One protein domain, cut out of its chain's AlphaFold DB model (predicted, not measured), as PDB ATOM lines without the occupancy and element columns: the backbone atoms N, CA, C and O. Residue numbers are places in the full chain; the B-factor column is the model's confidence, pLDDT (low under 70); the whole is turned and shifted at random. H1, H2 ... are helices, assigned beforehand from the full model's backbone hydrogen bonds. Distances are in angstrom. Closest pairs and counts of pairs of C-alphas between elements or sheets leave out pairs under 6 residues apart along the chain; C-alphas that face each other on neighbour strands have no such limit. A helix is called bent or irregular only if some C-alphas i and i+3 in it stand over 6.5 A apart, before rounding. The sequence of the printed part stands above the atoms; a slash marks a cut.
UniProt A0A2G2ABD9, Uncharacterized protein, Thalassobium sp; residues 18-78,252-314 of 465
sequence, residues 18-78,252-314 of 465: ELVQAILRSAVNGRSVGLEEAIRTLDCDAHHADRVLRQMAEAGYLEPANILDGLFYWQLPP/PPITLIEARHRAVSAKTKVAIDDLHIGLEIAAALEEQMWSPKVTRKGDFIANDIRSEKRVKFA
ATOM      1  N   GLU A  18     214.451 174.533 181.742       82.81
ATOM      2  CA  GLU A  18     213.301 174.222 182.585       82.81
ATOM      3  C   GLU A  18     213.251 175.072 183.857       82.81
ATOM      4  O   GLU A  18     212.156 175.471 184.261       82.81
ATOM      5  N   LEU A  19     214.402 175.352 184.475       86.19
ATOM      6  CA  LEU A  19     214.485 176.203 185.664       86.19
ATOM      7  C   LEU A  19     214.296 177.673 185.285       86.19
ATOM      8  O   LEU A  19     213.541 178.376 185.952       86.19
ATOM      9  N   VAL A  20     214.855 178.103 184.146       88.75
ATOM     10  CA  VAL A  20     214.575 179.425 183.553       88.75
ATOM     11  C   VAL A  20     213.067 179.596 183.339       88.75
ATOM     12  O   VAL A  20     212.477 180.576 183.788       88.75
ATOM     13  N   GLN A  21     212.407 178.618 182.710       87.38
ATOM     14  CA  GLN A  21     210.956 178.634 182.505       87.38
ATOM     15  C   GLN A  21     210.176 178.665 183.821       87.38
ATOM     16  O   GLN A  21     209.139 179.324 183.885       87.38
ATOM     17  N   ALA A  22     210.624 177.947 184.853       87.69
ATOM     18  CA  ALA A  22     209.960 177.937 186.153       87.69
ATOM     19  C   ALA A  22     209.992 179.325 186.816       87.69
ATOM     20  O   ALA A  22     208.933 179.811 187.213       87.69
ATOM     21  N   ILE A  23     211.155 179.991 186.819       89.94
ATOM     22  CA  ILE A  23     211.318 181.371 187.312       89.94
ATOM     23  C   ILE A  23     210.460 182.346 186.491       89.94
ATOM     24  O   ILE A  23     209.781 183.208 187.033       89.94
ATOM     25  N   LEU A  24     210.429 182.212 185.164       88.38
ATOM     26  CA  LEU A  24     209.611 183.100 184.334       88.38
ATOM     27  C   LEU A  24     208.105 182.865 184.534       88.38
ATOM     28  O   LEU A  24     207.308 183.796 184.429       88.38
ATOM     29  N   ARG A  25     207.682 181.630 184.833       84.56
ATOM     30  CA  ARG A  25     206.269 181.290 185.054       84.56
ATOM     31  C   ARG A  25     205.712 181.835 186.359       84.56
ATOM     32  O   ARG A  25     204.523 182.157 186.382       84.56
ATOM     33  N   SER A  26     206.522 181.974 187.409       77.38
ATOM     34  CA  SER A  26     206.064 182.638 188.639       77.38
ATOM     35  C   SER A  26     205.692 184.103 188.387       77.38
ATOM     36  O   SER A  26     204.781 184.617 189.028       77.38
ATOM     37  N   ALA A  27     206.283 184.730 187.367       69.38
ATOM     38  CA  ALA A  27     206.008 186.109 186.980       69.38
ATOM     39  C   ALA A  27     204.759 186.311 186.112       69.38
ATOM     40  O   ALA A  27     204.309 187.441 185.967       69.38
ATOM     41  N   VAL A  28     204.171 185.271 185.505       57.94
ATOM     42  CA  VAL A  28     203.140 185.438 184.448       57.94
ATOM     43  C   VAL A  28     201.885 186.174 184.943       57.94
ATOM     44  O   VAL A  28     201.242 186.878 184.164       57.94
ATOM     45  N   ASN A  29     201.569 186.087 186.238       54.41
ATOM     46  CA  ASN A  29     200.423 186.784 186.831       54.41
ATOM     47  C   ASN A  29     200.746 188.206 187.339       54.41
ATOM     48  O   ASN A  29     199.817 188.988 187.523       54.41
ATOM     49  N   GLY A  30     202.027 188.553 187.540       55.84
ATOM     50  CA  GLY A  30     202.479 189.855 188.069       55.84
ATOM     51  C   GLY A  30     203.341 190.692 187.110       55.84
ATOM     52  O   GLY A  30     203.552 191.874 187.346       55.84
ATOM     53  N   ARG A  31     203.812 190.093 186.008       62.22
ATOM     54  CA  ARG A  31     204.798 190.615 185.038       62.22
ATOM     55  C   ARG A  31     206.155 191.026 185.628       62.22
ATOM     56  O   ARG A  31     206.936 191.664 184.921       62.22
ATOM     57  N   SER A  32     206.461 190.621 186.859       82.31
ATOM     58  CA  SER A  32     207.715 190.918 187.555       82.31
ATOM     59  C   SER A  32     208.386 189.658 188.103       82.31
ATOM     60  O   SER A  32     207.703 188.739 188.549       82.31
ATOM     61  N   VAL A  33     209.718 189.635 188.074       89.56
ATOM     62  CA  VAL A  33     210.585 188.650 188.732       89.56
ATOM     63  C   VAL A  33     211.514 189.404 189.672       89.56
ATOM     64  O   VAL A  33     212.267 190.273 189.233       89.56
ATOM     65  N   GLY A  34     211.464 189.070 190.949       90.62
ATOM     66  CA  GLY A  34     212.387 189.535 191.967       90.62
ATOM     67  C   GLY A  34     213.393 188.456 192.379       90.62
ATOM     68  O   GLY A  34     213.493 187.386 191.766       90.62
ATOM     69  N   LEU A  35     214.161 188.745 193.429       93.19
ATOM     70  CA  LEU A  35     215.060 187.762 194.045       93.19
ATOM     71  C   LEU A  35     214.261 186.635 194.698       93.19
ATOM     72  O   LEU A  35     214.706 185.486 194.682       93.19
ATOM     73  N   GLU A  36     213.081 186.945 195.235       92.00
ATOM     74  CA  GLU A  36     212.234 185.980 195.932       92.00
ATOM     75  C   GLU A  36     211.901 184.769 195.043       92.00
ATOM     76  O   GLU A  36     212.057 183.618 195.466       92.00
ATOM     77  N   GLU A  37     211.478 185.004 193.795       90.62
ATOM     78  CA  GLU A  37     211.122 183.936 192.859       90.62
ATOM     79  C   GLU A  37     212.317 183.048 192.505       90.62
ATOM     80  O   GLU A  37     212.179 181.821 192.457       90.62
ATOM     81  N   ALA A  38     213.487 183.646 192.268       92.25
ATOM     82  CA  ALA A  38     214.702 182.911 191.934       92.25
ATOM     83  C   ALA A  38     215.204 182.085 193.127       92.25
ATOM     84  O   ALA A  38     215.485 180.898 192.967       92.25
ATOM     85  N   ILE A  39     215.232 182.666 194.331       91.94
ATOM     86  CA  ILE A  39     215.615 181.968 195.567       91.94
ATOM     87  C   ILE A  39     214.691 180.777 195.815       91.94
ATOM     88  O   ILE A  39     215.171 179.678 196.074       91.94
ATOM     89  N   ARG A  40     213.373 180.967 195.685       88.19
ATOM     90  CA  ARG A  40     212.385 179.899 195.885       88.19
ATOM     91  C   ARG A  40     212.503 178.783 194.847       88.19
ATOM     92  O   ARG A  40     212.284 177.626 195.179       88.19
ATOM     93  N   THR A  41     212.797 179.125 193.594       88.44
ATOM     94  CA  THR A  41     212.856 178.139 192.502       88.44
ATOM     95  C   THR A  41     214.159 177.343 192.509       88.44
ATOM     96  O   THR A  41     214.162 176.175 192.127       88.44
ATOM     97  N   LEU A  42     215.260 177.978 192.914       88.25
ATOM     98  CA  LEU A  42     216.606 177.402 192.873       88.25
ATOM     99  C   LEU A  42     217.102 176.912 194.238       88.25
ATOM    100  O   LEU A  42     218.177 176.327 194.303       88.25
ATOM    101  N   ASP A  43     216.372 177.198 195.321       87.44
ATOM    102  CA  ASP A  43     216.772 176.888 196.699       87.44
ATOM    103  C   ASP A  43     218.180 177.427 197.063       87.44
ATOM    104  O   ASP A  43     218.958 176.826 197.811       87.44
ATOM    105  N   CYS A  44     218.515 178.611 196.539       89.44
ATOM    106  CA  CYS A  44     219.844 179.223 196.635       89.44
ATOM    107  C   CYS A  44     219.864 180.496 197.505       89.44
ATOM    108  O   CYS A  44     218.854 180.869 198.094       89.44
ATOM    109  N   ASP A  45     221.031 181.127 197.660       90.31
ATOM    110  CA  ASP A  45     221.153 182.433 198.327       90.31
ATOM    111  C   ASP A  45     220.918 183.610 197.365       90.31
ATOM    112  O   ASP A  45     220.890 183.443 196.142       90.31
ATOM    113  N   ALA A  46     220.765 184.818 197.917       92.06
ATOM    114  CA  ALA A  46     220.504 186.028 197.139       92.06
ATOM    115  C   ALA A  46     221.602 186.344 196.108       92.06
ATOM    116  O   ALA A  46     221.293 186.805 195.011       92.06
ATOM    117  N   HIS A  47     222.871 186.053 196.409       92.88
ATOM    118  CA  HIS A  47     223.970 186.290 195.470       92.88
ATOM    119  C   HIS A  47     223.908 185.343 194.270       92.88
ATOM    120  O   HIS A  47     224.161 185.757 193.140       92.88
ATOM    121  N   HIS A  48     223.603 184.065 194.496       92.12
ATOM    122  CA  HIS A  48     223.419 183.103 193.418       92.12
ATOM    123  C   HIS A  48     222.178 183.438 192.585       92.12
ATOM    124  O   HIS A  48     222.262 183.453 191.357       92.12
ATOM    125  N   ALA A  49     221.064 183.768 193.242       93.50
ATOM    126  CA  ALA A  49     219.838 184.195 192.580       93.50
ATOM    127  C   ALA A  49     220.066 185.432 191.694       93.50
ATOM    128  O   ALA A  49     219.693 185.413 190.523       93.50
ATOM    129  N   ASP A  50     220.741 186.467 192.205       94.94
ATOM    130  CA  ASP A  50     221.084 187.669 191.436       94.94
ATOM    131  C   ASP A  50     221.932 187.336 190.202       94.94
ATOM    132  O   ASP A  50     221.595 187.754 189.094       94.94
ATOM    133  N   ARG A  51     222.982 186.512 190.356       93.44
ATOM    134  CA  ARG A  51     223.805 186.075 189.215       93.44
ATOM    135  C   ARG A  51     222.964 185.410 188.128       93.44
ATOM    136  O   ARG A  51     223.128 185.744 186.957       93.44
ATOM    137  N   VAL A  52     222.053 184.511 188.503       93.56
ATOM    138  CA  VAL A  52     221.159 183.837 187.551       93.56
ATOM    139  C   VAL A  52     220.226 184.831 186.860       93.56
ATOM    140  O   VAL A  52     220.089 184.789 185.638       93.56
ATOM    141  N   LEU A  53     219.610 185.753 187.603       94.12
ATOM    142  CA  LEU A  53     218.710 186.757 187.028       94.12
ATOM    143  C   LEU A  53     219.440 187.695 186.058       94.12
ATOM    144  O   LEU A  53     218.908 188.006 184.989       94.12
ATOM    145  N   ARG A  54     220.679 188.089 186.371       92.75
ATOM    146  CA  ARG A  54     221.523 188.876 185.459       92.75
ATOM    147  C   ARG A  54     221.868 188.093 184.192       92.75
ATOM    148  O   ARG A  54     221.703 188.639 183.107       92.75
ATOM    149  N   GLN A  55     222.237 186.813 184.300       91.50
ATOM    150  CA  GLN A  55     222.455 185.947 183.128       91.50
ATOM    151  C   GLN A  55     221.183 185.814 182.269       91.50
ATOM    152  O   GLN A  55     221.242 185.898 181.041       91.50
ATOM    153  N   MET A  56     220.010 185.667 182.897       91.62
ATOM    154  CA  MET A  56     218.723 185.651 182.189       91.62
ATOM    155  C   MET A  56     218.460 186.977 181.459       91.62
ATOM    156  O   MET A  56     217.931 186.968 180.344       91.62
ATOM    157  N   ALA A  57     218.838 188.110 182.054       91.44
ATOM    158  CA  ALA A  57     218.718 189.424 181.431       91.44
ATOM    159  C   ALA A  57     219.706 189.611 180.262       91.44
ATOM    160  O   ALA A  57     219.317 190.092 179.198       91.44
ATOM    161  N   GLU A  58     220.950 189.142 180.394       88.88
ATOM    162  CA  GLU A  58     221.946 189.104 179.307       88.88
ATOM    163  C   GLU A  58     221.467 188.254 178.117       88.88
ATOM    164  O   GLU A  58     221.654 188.624 176.951       88.88
ATOM    165  N   ALA A  59     220.772 187.149 178.399       86.06
ATOM    166  CA  ALA A  59     220.134 186.296 177.398       86.06
ATOM    167  C   ALA A  59     218.837 186.895 176.804       86.06
ATOM    168  O   ALA A  59     218.283 186.344 175.852       86.06
ATOM    169  N   GLY A  60     218.357 188.034 177.320       86.81
ATOM    170  CA  GLY A  60     217.162 188.727 176.835       86.81
ATOM    171  C   GLY A  60     215.838 188.110 177.299       86.81
ATOM    172  O   GLY A  60     214.810 188.300 176.648       86.81
ATOM    173  N   TYR A  61     215.844 187.341 178.390       87.56
ATOM    174  CA  TYR A  61     214.624 186.807 179.011       87.56
ATOM    175  C   TYR A  61     214.034 187.728 180.075       87.56
ATOM    176  O   TYR A  61     212.880 187.540 180.455       87.56
ATOM    177  N   LEU A  62     214.807 188.708 180.541       91.38
ATOM    178  CA  LEU A  62     214.429 189.693 181.545       91.38
ATOM    179  C   LEU A  62     214.955 191.071 181.147       91.38
ATOM    180  O   LEU A  62     215.969 191.186 180.464       91.38
ATOM    181  N   GLU A  63     214.280 192.113 181.616       91.00
ATOM    182  CA  GLU A  63     214.733 193.496 181.490       91.00
ATOM    183  C   GLU A  63     214.545 194.250 182.808       91.00
ATOM    184  O   GLU A  63     213.638 193.921 183.575       91.00
ATOM    185  N   PRO A  64     215.341 195.298 183.076       90.69
ATOM    186  CA  PRO A  64     215.089 196.196 184.195       90.69
ATOM    187  C   PRO A  64     213.691 196.819 184.088       90.69
ATOM    188  O   PRO A  64     213.339 197.441 183.069       90.69
ATOM    189  N   ALA A  65     212.884 196.664 185.138       88.38
ATOM    190  CA  ALA A  65     211.577 197.298 185.196       88.38
ATOM    191  C   ALA A  65     211.703 198.820 185.336       88.38
ATOM    192  O   ALA A  65     212.675 199.342 185.885       88.38
ATOM    193  N   ASN A  66     210.713 199.550 184.818       83.56
ATOM    194  CA  ASN A  66     210.641 200.994 185.017       83.56
ATOM    195  C   ASN A  66     209.959 201.284 186.361       83.56
ATOM    196  O   ASN A  66     208.733 201.258 186.453       83.56
ATOM    197  N   ILE A  67     210.763 201.496 187.400       82.31
ATOM    198  CA  ILE A  67     210.297 201.602 188.784       82.31
ATOM    199  C   ILE A  67     210.420 203.045 189.248       82.31
ATOM    200  O   ILE A  67     211.481 203.658 189.146       82.31
ATOM    201  N   LEU A  68     209.332 203.570 189.806       77.81
ATOM    202  CA  LEU A  68     209.312 204.870 190.459       77.81
ATOM    203  C   LEU A  68     209.197 204.655 191.967       77.81
ATOM    204  O   LEU A  68     208.115 204.358 192.459       77.81
ATOM    205  N   ASP A  69     210.308 204.840 192.686       81.44
ATOM    206  CA  ASP A  69     210.349 204.845 194.158       81.44
ATOM    207  C   ASP A  69     209.897 203.517 194.802       81.44
ATOM    208  O   ASP A  69     208.941 203.464 195.574       81.44
ATOM    209  N   GLY A  70     210.607 202.428 194.492       86.94
ATOM    210  CA  GLY A  70     210.301 201.078 194.982       86.94
ATOM    211  C   GLY A  70     211.508 200.138 194.954       86.94
ATOM    212  O   GLY A  70     212.590 200.535 194.523       86.94
ATOM    213  N   LEU A  71     211.333 198.902 195.432       89.31
ATOM    214  CA  LEU A  71     212.361 197.861 195.314       89.31
ATOM    215  C   LEU A  71     212.552 197.463 193.854       89.31
ATOM    216  O   LEU A  71     211.578 197.360 193.110       89.31
ATOM    217  N   PHE A  72     213.804 197.245 193.464       92.25
ATOM    218  CA  PHE A  72     214.164 196.775 192.137       92.25
ATOM    219  C   PHE A  72     213.575 195.388 191.853       92.25
ATOM    220  O   PHE A  72     213.658 194.488 192.683       92.25
ATOM    221  N   TYR A  73     213.028 195.223 190.652       91.19
ATOM    222  CA  TYR A  73     212.610 193.943 190.096       91.19
ATOM    223  C   TYR A  73     212.839 193.928 188.582       91.19
ATOM    224  O   TYR A  73     212.953 194.968 187.920       91.19
ATOM    225  N   TRP A  74     212.889 192.727 188.024       92.81
ATOM    226  CA  TRP A  74     212.958 192.480 186.591       92.81
ATOM    227  C   TRP A  74     211.555 192.364 186.007       92.81
ATOM    228  O   TRP A  74     210.654 191.836 186.647       92.81
ATOM    229  N   GLN A  75     211.360 192.808 184.774       90.19
ATOM    230  CA  GLN A  75     210.128 192.597 184.016       90.19
ATOM    231  C   GLN A  75     210.369 191.632 182.857       90.19
ATOM    232  O   GLN A  75     211.491 191.510 182.358       90.19
ATOM    233  N   LEU A  76     209.307 190.964 182.404       86.88
ATOM    234  CA  LEU A  76     209.382 190.054 181.262       86.88
ATOM    235  C   LEU A  76     209.266 190.835 179.941       86.88
ATOM    236  O   LEU A  76     208.184 191.358 179.653       86.88
ATOM    237  N   PRO A  77     210.312 190.875 179.094       81.50
ATOM    238  CA  PRO A  77     210.173 191.286 177.702       81.50
ATOM    239  C   PRO A  77     209.371 190.245 176.894       81.50
ATOM    240  O   PRO A  77     209.092 189.141 177.389       81.50
ATOM    241  N   PRO A  78     209.022 190.532 175.623       78.94
ATOM    242  CA  PRO A  78     208.299 189.587 174.766       78.94
ATOM    243  C   PRO A  78     208.965 188.204 174.670       78.94
ATOM    244  O   PRO A  78     208.282 187.184 174.748       78.94
ATOM    245  N   PRO A 252     221.764 197.374 184.769       87.69
ATOM    246  CA  PRO A 252     222.377 198.047 185.895       87.69
ATOM    247  C   PRO A 252     223.695 197.347 186.271       87.69
ATOM    248  O   PRO A 252     223.762 196.108 186.299       87.69
ATOM    249  N   PRO A 253     224.758 198.113 186.574       85.12
ATOM    250  CA  PRO A 253     226.042 197.532 186.957       85.12
ATOM    251  C   PRO A 253     225.937 196.747 188.269       85.12
ATOM    252  O   PRO A 253     226.680 195.790 188.470       85.12
ATOM    253  N   ILE A 254     224.993 197.132 189.134       87.62
ATOM    254  CA  ILE A 254     224.719 196.517 190.429       87.62
ATOM    255  C   ILE A 254     223.209 196.313 190.551       87.62
ATOM    256  O   ILE A 254     222.439 197.254 190.372       87.62
ATOM    257  N   THR A 255     222.802 195.093 190.878       91.88
ATOM    258  CA  THR A 255     221.399 194.704 191.110       91.88
ATOM    259  C   THR A 255     221.178 194.110 192.500       91.88
ATOM    260  O   THR A 255     220.054 193.757 192.843       91.88
ATOM    261  N   LEU A 256     222.229 194.095 193.325       93.75
ATOM    262  CA  LEU A 256     222.230 193.590 194.691       93.75
ATOM    263  C   LEU A 256     222.976 194.574 195.604       93.75
ATOM    264  O   LEU A 256     224.156 194.855 195.390       93.75
ATOM    265  N   ILE A 257     222.282 195.123 196.601       93.12
ATOM    266  CA  ILE A 257     222.833 196.065 197.583       93.12
ATOM    267  C   ILE A 257     222.271 195.699 198.954       93.12
ATOM    268  O   ILE A 257     221.059 195.736 199.149       93.12
ATOM    269  N   GLU A 258     223.151 195.400 199.911       91.56
ATOM    270  CA  GLU A 258     222.742 195.127 201.290       91.56
ATOM    271  C   GLU A 258     221.987 196.328 201.885       91.56
ATOM    272  O   GLU A 258     222.412 197.485 201.773       91.56
ATOM    273  N   ALA A 259     220.853 196.050 202.522       90.06
ATOM    274  CA  ALA A 259     220.034 197.048 203.182       90.06
ATOM    275  C   ALA A 259     220.774 197.719 204.352       90.06
ATOM    276  O   ALA A 259     221.617 197.142 205.040       90.06
ATOM    277  N   ARG A 260     220.428 198.979 204.619       86.25
ATOM    278  CA  ARG A 260     220.952 199.742 205.754       86.25
ATOM    279  C   ARG A 260     220.283 199.297 207.049       86.25
ATOM    280  O   ARG A 260     219.089 199.021 207.081       86.25
ATOM    281  N   HIS A 261     221.043 199.430 208.136       75.56
ATOM    282  CA  HIS A 261     220.690 199.096 209.522       75.56
ATOM    283  C   HIS A 261     220.890 197.622 209.895       75.56
ATOM    284  O   HIS A 261     220.678 196.714 209.107       75.56
ATOM    285  N   ARG A 262     221.386 197.419 211.128       62.84
ATOM    286  CA  ARG A 262     222.097 196.207 211.567       62.84
ATOM    287  C   ARG A 262     221.327 194.913 211.286       62.84
ATOM    288  O   ARG A 262     220.369 194.595 211.996       62.84
ATOM    289  N   ALA A 263     221.879 194.110 210.379       67.56
ATOM    290  CA  ALA A 263     221.800 192.661 210.462       67.56
ATOM    291  C   ALA A 263     222.166 192.218 211.891       67.56
ATOM    292  O   ALA A 263     223.134 192.702 212.487       67.56
ATOM    293  N   VAL A 264     221.365 191.329 212.478       82.69
ATOM    294  CA  VAL A 264     221.687 190.754 213.790       82.69
ATOM    295  C   VAL A 264     222.613 189.558 213.615       82.69
ATOM    296  O   VAL A 264     222.497 188.810 212.640       82.69
ATOM    297  N   SER A 265     223.529 189.368 214.567       88.12
ATOM    298  CA  SER A 265     224.382 188.178 214.571       88.12
ATOM    299  C   SER A 265     223.531 186.914 214.714       88.12
ATOM    300  O   SER A 265     222.435 186.957 215.281       88.12
ATOM    301  N   ALA A 266     224.055 185.777 214.255       89.88
ATOM    302  CA  ALA A 266     223.309 184.522 214.233       89.88
ATOM    303  C   ALA A 266     222.732 184.114 215.604       89.88
ATOM    304  O   ALA A 266     221.627 183.580 215.670       89.88
ATOM    305  N   LYS A 267     223.458 184.413 216.692       92.31
ATOM    306  CA  LYS A 267     223.113 184.036 218.076       92.31
ATOM    307  C   LYS A 267     222.367 185.128 218.851       92.31
ATOM    308  O   LYS A 267     221.943 184.903 219.983       92.31
ATOM    309  N   THR A 268     222.208 186.326 218.285       91.94
ATOM    310  CA  THR A 268     221.522 187.425 218.975       91.94
ATOM    311  C   THR A 268     220.032 187.115 219.097       91.94
ATOM    312  O   THR A 268     219.338 187.008 218.090       91.94
ATOM    313  N   LYS A 269     219.527 187.018 220.331       91.44
ATOM    314  CA  LYS A 269     218.096 186.828 220.602       91.44
ATOM    315  C   LYS A 269     217.330 188.146 220.498       91.44
ATOM    316  O   LYS A 269     217.597 189.085 221.253       91.44
ATOM    317  N   VAL A 270     216.329 188.184 219.632       90.31
ATOM    318  CA  VAL A 270     215.444 189.327 219.384       90.31
ATOM    319  C   VAL A 270     214.044 188.988 219.891       90.31
ATOM    320  O   VAL A 270     213.634 187.832 219.811       90.31
ATOM    321  N   ALA A 271     213.339 189.971 220.454       90.62
ATOM    322  CA  ALA A 271     211.945 189.806 220.864       90.62
ATOM    323  C   ALA A 271     211.058 189.511 219.649       90.62
ATOM    324  O   ALA A 271     211.243 190.122 218.594       90.62
ATOM    325  N   ILE A 272     210.130 188.569 219.808       89.12
ATOM    326  CA  ILE A 272     209.238 188.115 218.734       89.12
ATOM    327  C   ILE A 272     207.782 188.528 218.927       89.12
ATOM    328  O   ILE A 272     206.924 188.065 218.180       89.12
ATOM    329  N   ASP A 273     207.515 189.417 219.882       84.06
ATOM    330  CA  ASP A 273     206.189 189.994 220.083       84.06
ATOM    331  C   ASP A 273     205.703 190.621 218.761       84.06
ATOM    332  O   ASP A 273     206.428 191.389 218.112       84.06
ATOM    333  N   ASP A 274     204.502 190.228 218.333       82.62
ATOM    334  CA  ASP A 274     203.863 190.621 217.069       82.62
ATOM    335  C   ASP A 274     204.626 190.233 215.785       82.62
ATOM    336  O   ASP A 274     204.386 190.799 214.714       82.62
ATOM    337  N   LEU A 275     205.559 189.276 215.853       87.69
ATOM    338  CA  LEU A 275     206.228 188.744 214.667       87.69
ATOM    339  C   LEU A 275     205.563 187.462 214.180       87.69
ATOM    340  O   LEU A 275     205.237 186.561 214.944       87.69
ATOM    341  N   HIS A 276     205.461 187.353 212.860       87.50
ATOM    342  CA  HIS A 276     205.189 186.098 212.182       87.50
ATOM    343  C   HIS A 276     206.334 185.802 211.216       87.50
ATOM    344  O   HIS A 276     206.601 186.594 210.304       87.50
ATOM    345  N   ILE A 277     207.019 184.679 211.444       89.69
ATOM    346  CA  ILE A 277     208.069 184.167 210.566       89.69
ATOM    347  C   ILE A 277     207.689 182.750 210.163       89.69
ATOM    348  O   ILE A 277     207.823 181.824 210.960       89.69
ATOM    349  N   GLY A 278     207.173 182.617 208.945       89.81
ATOM    350  CA  GLY A 278     206.799 181.339 208.354       89.81
ATOM    351  C   GLY A 278     207.902 180.716 207.498       89.81
ATOM    352  O   GLY A 278     208.879 181.378 207.135       89.81
ATOM    353  N   LEU A 279     207.735 179.444 207.135       88.69
ATOM    354  CA  LEU A 279     208.610 178.762 206.173       88.69
ATOM    355  C   LEU A 279     208.613 179.478 204.810       88.69
ATOM    356  O   LEU A 279     209.647 179.608 204.156       88.69
ATOM    357  N   GLU A 280     207.451 179.986 204.407       87.94
ATOM    358  CA  GLU A 280     207.194 180.589 203.104       87.94
ATOM    359  C   GLU A 280     207.844 181.965 202.902       87.94
ATOM    360  O   GLU A 280     208.026 182.386 201.756       87.94
ATOM    361  N   ILE A 281     208.217 182.657 203.987       89.31
ATOM    362  CA  ILE A 281     208.719 184.037 203.916       89.31
ATOM    363  C   ILE A 281     210.243 184.137 203.806       89.31
ATOM    364  O   ILE A 281     210.754 185.241 203.643       89.31
ATOM    365  N   ALA A 282     210.985 183.027 203.906       91.06
ATOM    366  CA  ALA A 282     212.453 183.056 203.924       91.06
ATOM    367  C   ALA A 282     213.037 183.792 202.702       91.06
ATOM    368  O   ALA A 282     213.847 184.704 202.856       91.06
ATOM    369  N   ALA A 283     212.544 183.467 201.504       91.50
ATOM    370  CA  ALA A 283     212.957 184.111 200.256       91.50
ATOM    371  C   ALA A 283     212.564 185.601 200.189       91.50
ATOM    372  O   ALA A 283     213.337 186.420 199.702       91.50
ATOM    373  N   ALA A 284     211.400 185.967 200.734       91.44
ATOM    374  CA  ALA A 284     210.925 187.352 200.763       91.44
ATOM    375  C   ALA A 284     211.796 188.236 201.673       91.44
ATOM    376  O   ALA A 284     212.035 189.409 201.390       91.44
ATOM    377  N   LEU A 285     212.288 187.679 202.787       92.38
ATOM    378  CA  LEU A 285     213.192 188.393 203.688       92.38
ATOM    379  C   LEU A 285     214.570 188.621 203.053       92.38
ATOM    380  O   LEU A 285     215.150 189.684 203.263       92.38
ATOM    381  N   GLU A 286     215.076 187.657 202.279       91.94
ATOM    382  CA  GLU A 286     216.295 187.838 201.475       91.94
ATOM    383  C   GLU A 286     216.123 188.953 200.449       91.94
ATOM    384  O   GLU A 286     216.959 189.847 200.366       91.94
ATOM    385  N   GLU A 287     215.017 188.947 199.708       92.75
ATOM    386  CA  GLU A 287     214.735 190.001 198.740       92.75
ATOM    387  C   GLU A 287     214.726 191.387 199.396       92.75
ATOM    388  O   GLU A 287     215.381 192.306 198.913       92.75
ATOM    389  N   GLN A 288     214.058 191.548 200.537       91.31
ATOM    390  CA  GLN A 288     214.029 192.837 201.238       91.31
ATOM    391  C   GLN A 288     215.402 193.277 201.769       91.31
ATOM    392  O   GLN A 288     215.640 194.482 201.908       91.31
ATOM    393  N   MET A 289     216.282 192.320 202.082       92.62
ATOM    394  CA  MET A 289     217.646 192.578 202.545       92.62
ATOM    395  C   MET A 289     218.582 192.982 201.403       92.62
ATOM    396  O   MET A 289     219.467 193.805 201.620       92.62
ATOM    397  N   TRP A 290     218.409 192.411 200.212       93.88
ATOM    398  CA  TRP A 290     219.402 192.504 199.137       93.88
ATOM    399  C   TRP A 290     218.948 193.290 197.910       93.88
ATOM    400  O   TRP A 290     219.799 193.764 197.152       93.88
ATOM    401  N   SER A 291     217.642 193.455 197.698       93.00
ATOM    402  CA  SER A 291     217.139 194.229 196.568       93.00
ATOM    403  C   SER A 291     217.338 195.726 196.810       93.00
ATOM    404  O   SER A 291     216.870 196.272 197.817       93.00
ATOM    405  N   PRO A 292     217.994 196.436 195.879       93.44
ATOM    406  CA  PRO A 292     218.164 197.873 195.979       93.44
ATOM    407  C   PRO A 292     216.830 198.597 195.806       93.44
ATOM    408  O   PRO A 292     215.951 198.171 195.055       93.44
ATOM    409  N   LYS A 293     216.697 199.749 196.459       92.88
ATOM    410  CA  LYS A 293     215.617 200.695 196.193       92.88
ATOM    411  C   LYS A 293     216.000 201.572 195.001       92.88
ATOM    412  O   LYS A 293     217.086 202.150 194.977       92.88
ATOM    413  N   VAL A 294     215.094 201.707 194.040       92.25
ATOM    414  CA  VAL A 294     215.250 202.579 192.871       92.25
ATOM    415  C   VAL A 294     214.636 203.938 193.188       92.25
ATOM    416  O   VAL A 294     213.439 204.052 193.463       92.25
ATOM    417  N   THR A 295     215.457 204.988 193.181       90.56
ATOM    418  CA  THR A 295     214.983 206.363 193.388       90.56
ATOM    419  C   THR A 295     214.226 206.880 192.161       90.56
ATOM    420  O   THR A 295     214.344 206.344 191.063       90.56
ATOM    421  N   ARG A 296     213.508 208.002 192.297       87.19
ATOM    422  CA  ARG A 296     212.859 208.673 191.149       87.19
ATOM    423  C   ARG A 296     213.833 209.111 190.047       87.19
ATOM    424  O   ARG A 296     213.395 209.361 188.932       87.19
ATOM    425  N   LYS A 297     215.126 209.237 190.364       85.94
ATOM    426  CA  LYS A 297     216.186 209.568 189.401       85.94
ATOM    427  C   LYS A 297     216.750 208.332 188.690       85.94
ATOM    428  O   LYS A 297     217.584 208.482 187.809       85.94
ATOM    429  N   GLY A 298     216.300 207.132 189.065       86.00
ATOM    430  CA  GLY A 298     216.819 205.862 188.559       86.00
ATOM    431  C   GLY A 298     218.035 205.335 189.324       86.00
ATOM    432  O   GLY A 298     218.529 204.265 188.986       86.00
ATOM    433  N   ASP A 299     218.506 206.040 190.358       89.56
ATOM    434  CA  ASP A 299     219.646 205.595 191.167       89.56
ATOM    435  C   ASP A 299     219.279 204.395 192.042       89.56
ATOM    436  O   ASP A 299     218.209 204.374 192.657       89.56
ATOM    437  N   PHE A 300     220.199 203.438 192.143       92.88
ATOM    438  CA  PHE A 300     220.073 202.246 192.975       92.88
ATOM    439  C   PHE A 300     220.722 202.530 194.329       92.88
ATOM    440  O   PHE A 300     221.926 202.773 194.413       92.88
ATOM    441  N   ILE A 301     219.926 202.511 195.395       93.75
ATOM    442  CA  ILE A 301     220.393 202.760 196.761       93.75
ATOM    443  C   ILE A 301     220.029 201.595 197.677       93.75
ATOM    444  O   ILE A 301     219.070 200.867 197.436       93.75
ATOM    445  N   ALA A 302     220.786 201.432 198.759       93.00
ATOM    446  CA  ALA A 302     220.464 200.459 199.794       93.00
ATOM    447  C   ALA A 302     219.069 200.722 200.388       93.00
ATOM    448  O   ALA A 302     218.728 201.870 200.697       93.00
ATOM    449  N   ASN A 303     218.290 199.654 200.569       90.31
ATOM    450  CA  ASN A 303     216.983 199.713 201.216       90.31
ATOM    451  C   ASN A 303     217.112 200.139 202.696       90.31
ATOM    452  O   ASN A 303     218.123 199.848 203.335       90.31
ATOM    453  N   ASP A 304     216.111 200.821 203.258       89.19
ATOM    454  CA  ASP A 304     216.054 201.139 204.694       89.19
ATOM    455  C   ASP A 304     215.054 200.203 205.377       89.19
ATOM    456  O   ASP A 304     213.844 200.333 205.212       89.19
ATOM    457  N   ILE A 305     215.576 199.255 206.156       87.38
ATOM    458  CA  ILE A 305     214.783 198.197 206.799       87.38
ATOM    459  C   ILE A 305     214.527 198.471 208.288       87.38
ATOM    460  O   ILE A 305     214.216 197.556 209.051       87.38
ATOM    461  N   ARG A 306     214.657 199.722 208.755       85.81
ATOM    462  CA  ARG A 306     214.497 200.061 210.183       85.81
ATOM    463  C   ARG A 306     213.117 199.700 210.739       85.81
ATOM    464  O   ARG A 306     213.029 199.252 211.885       85.81
ATOM    465  N   SER A 307     212.065 199.896 209.947       82.19
ATOM    466  CA  SER A 307     210.682 199.533 210.292       82.19
ATOM    467  C   SER A 307     210.398 198.037 210.138       82.19
ATOM    468  O   SER A 307     209.485 197.517 210.778       82.19
ATOM    469  N   GLU A 308     211.204 197.321 209.354       86.75
ATOM    470  CA  GLU A 308     210.973 195.923 208.998       86.75
ATOM    471  C   GLU A 308     211.628 194.970 210.000       86.75
ATOM    472  O   GLU A 308     212.690 194.382 209.776       86.75
ATOM    473  N   LYS A 309     210.967 194.785 211.151       86.56
ATOM    474  CA  LYS A 309     211.473 193.958 212.263       86.56
ATOM    475  C   LYS A 309     211.915 192.549 211.828       86.56
ATOM    476  O   LYS A 309     212.888 192.033 212.377       86.56
ATOM    477  N   ARG A 310     211.220 191.944 210.855       89.81
ATOM    478  CA  ARG A 310     211.457 190.570 210.370       89.81
ATOM    479  C   ARG A 310     212.706 190.445 209.498       89.81
ATOM    480  O   ARG A 310     213.389 189.430 209.578       89.81
ATOM    481  N   VAL A 311     213.044 191.474 208.719       89.25
ATOM    482  CA  VAL A 311     214.172 191.441 207.764       89.25
ATOM    483  C   VAL A 311     215.509 191.284 208.480       89.25
ATOM    484  O   VAL A 311     216.442 190.699 207.940       89.25
ATOM    485  N   LYS A 312     215.577 191.664 209.761       87.62
ATOM    486  CA  LYS A 312     216.728 191.374 210.626       87.62
ATOM    487  C   LYS A 312     217.111 189.898 210.621       87.62
ATOM    488  O   LYS A 312     218.287 189.608 210.821       87.62
ATOM    489  N   PHE A 313     216.162 188.989 210.394       91.12
ATOM    490  CA  PHE A 313     216.398 187.553 210.349       91.12
ATOM    491  C   PHE A 313     216.843 187.021 208.980       91.12
ATOM    492  O   PHE A 313     217.267 185.874 208.944       91.12
ATOM    493  N   ALA A 314     216.833 187.813 207.900       91.44
ATOM    494  CA  ALA A 314     217.281 187.379 206.568       91.44
ATOM    495  C   ALA A 314     218.631 186.631 206.625       91.44
ATOM    496  O   ALA A 314     219.499 186.950 207.454       91.44
TER     497      ALA A 314
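Overview. This is residues 18 to 78 and 252 to 314 of the 465 residues of an uncharacterized protein of Thalassobium sp (UniProt A0A2G2ABD9). There is little regular structure: four short helices pack crosswise, H2 in the middle touching the other three, and long loops make the rest. Short antiparallel pairings tie residues 70 to 71 to 293 to 294. The 124 printed residues hold H1, H2, H3 and H4 in that order, 42 residues, and no named strand: all helix, compact, radius of gyration of the C-alphas 14.8 A, spans 46 by 35 by 23 A.

Along the chain. H1 is residues 18 to 26, from C-alpha 18 at (213.301, 174.222, 182.585); H2 is residues 35 to 42; H3 is residues 46 to 58, 18.2 A from first to last C-alpha; H4 is residues 279 to 290, 18.8 A from first to last C-alpha, and ends with C-alpha 290 at (219.402, 192.504, 199.137). H4 is irregular: C-alphas 280 and 283 are 7.3 A apart.

Arrangement. H1 and H2, a helical hairpin, touch, closest C-alphas Ile 23 and Ala 38, 5.9 A. H2 touches H3, about perpendicular at 86 degrees, closest C-alphas Ala 38 and Ala 49, 5.3 A. H4 touches H2 with residues 283 to 287 alone, closest C-alphas Glu 36 and Ala 283, 4.8 A. H1 and H4 are apart. Every O i to N i+4 pair is within hydrogen-bond range in H1, H2 and H3, and 6 of 8 in H4.

Size, cuts and confidence. Residues 79 to 251 are not printed; C-alphas 78 and 252 are 19.8 A apart. Residues 27 to 31 and 262 to 263 have pLDDT under 70.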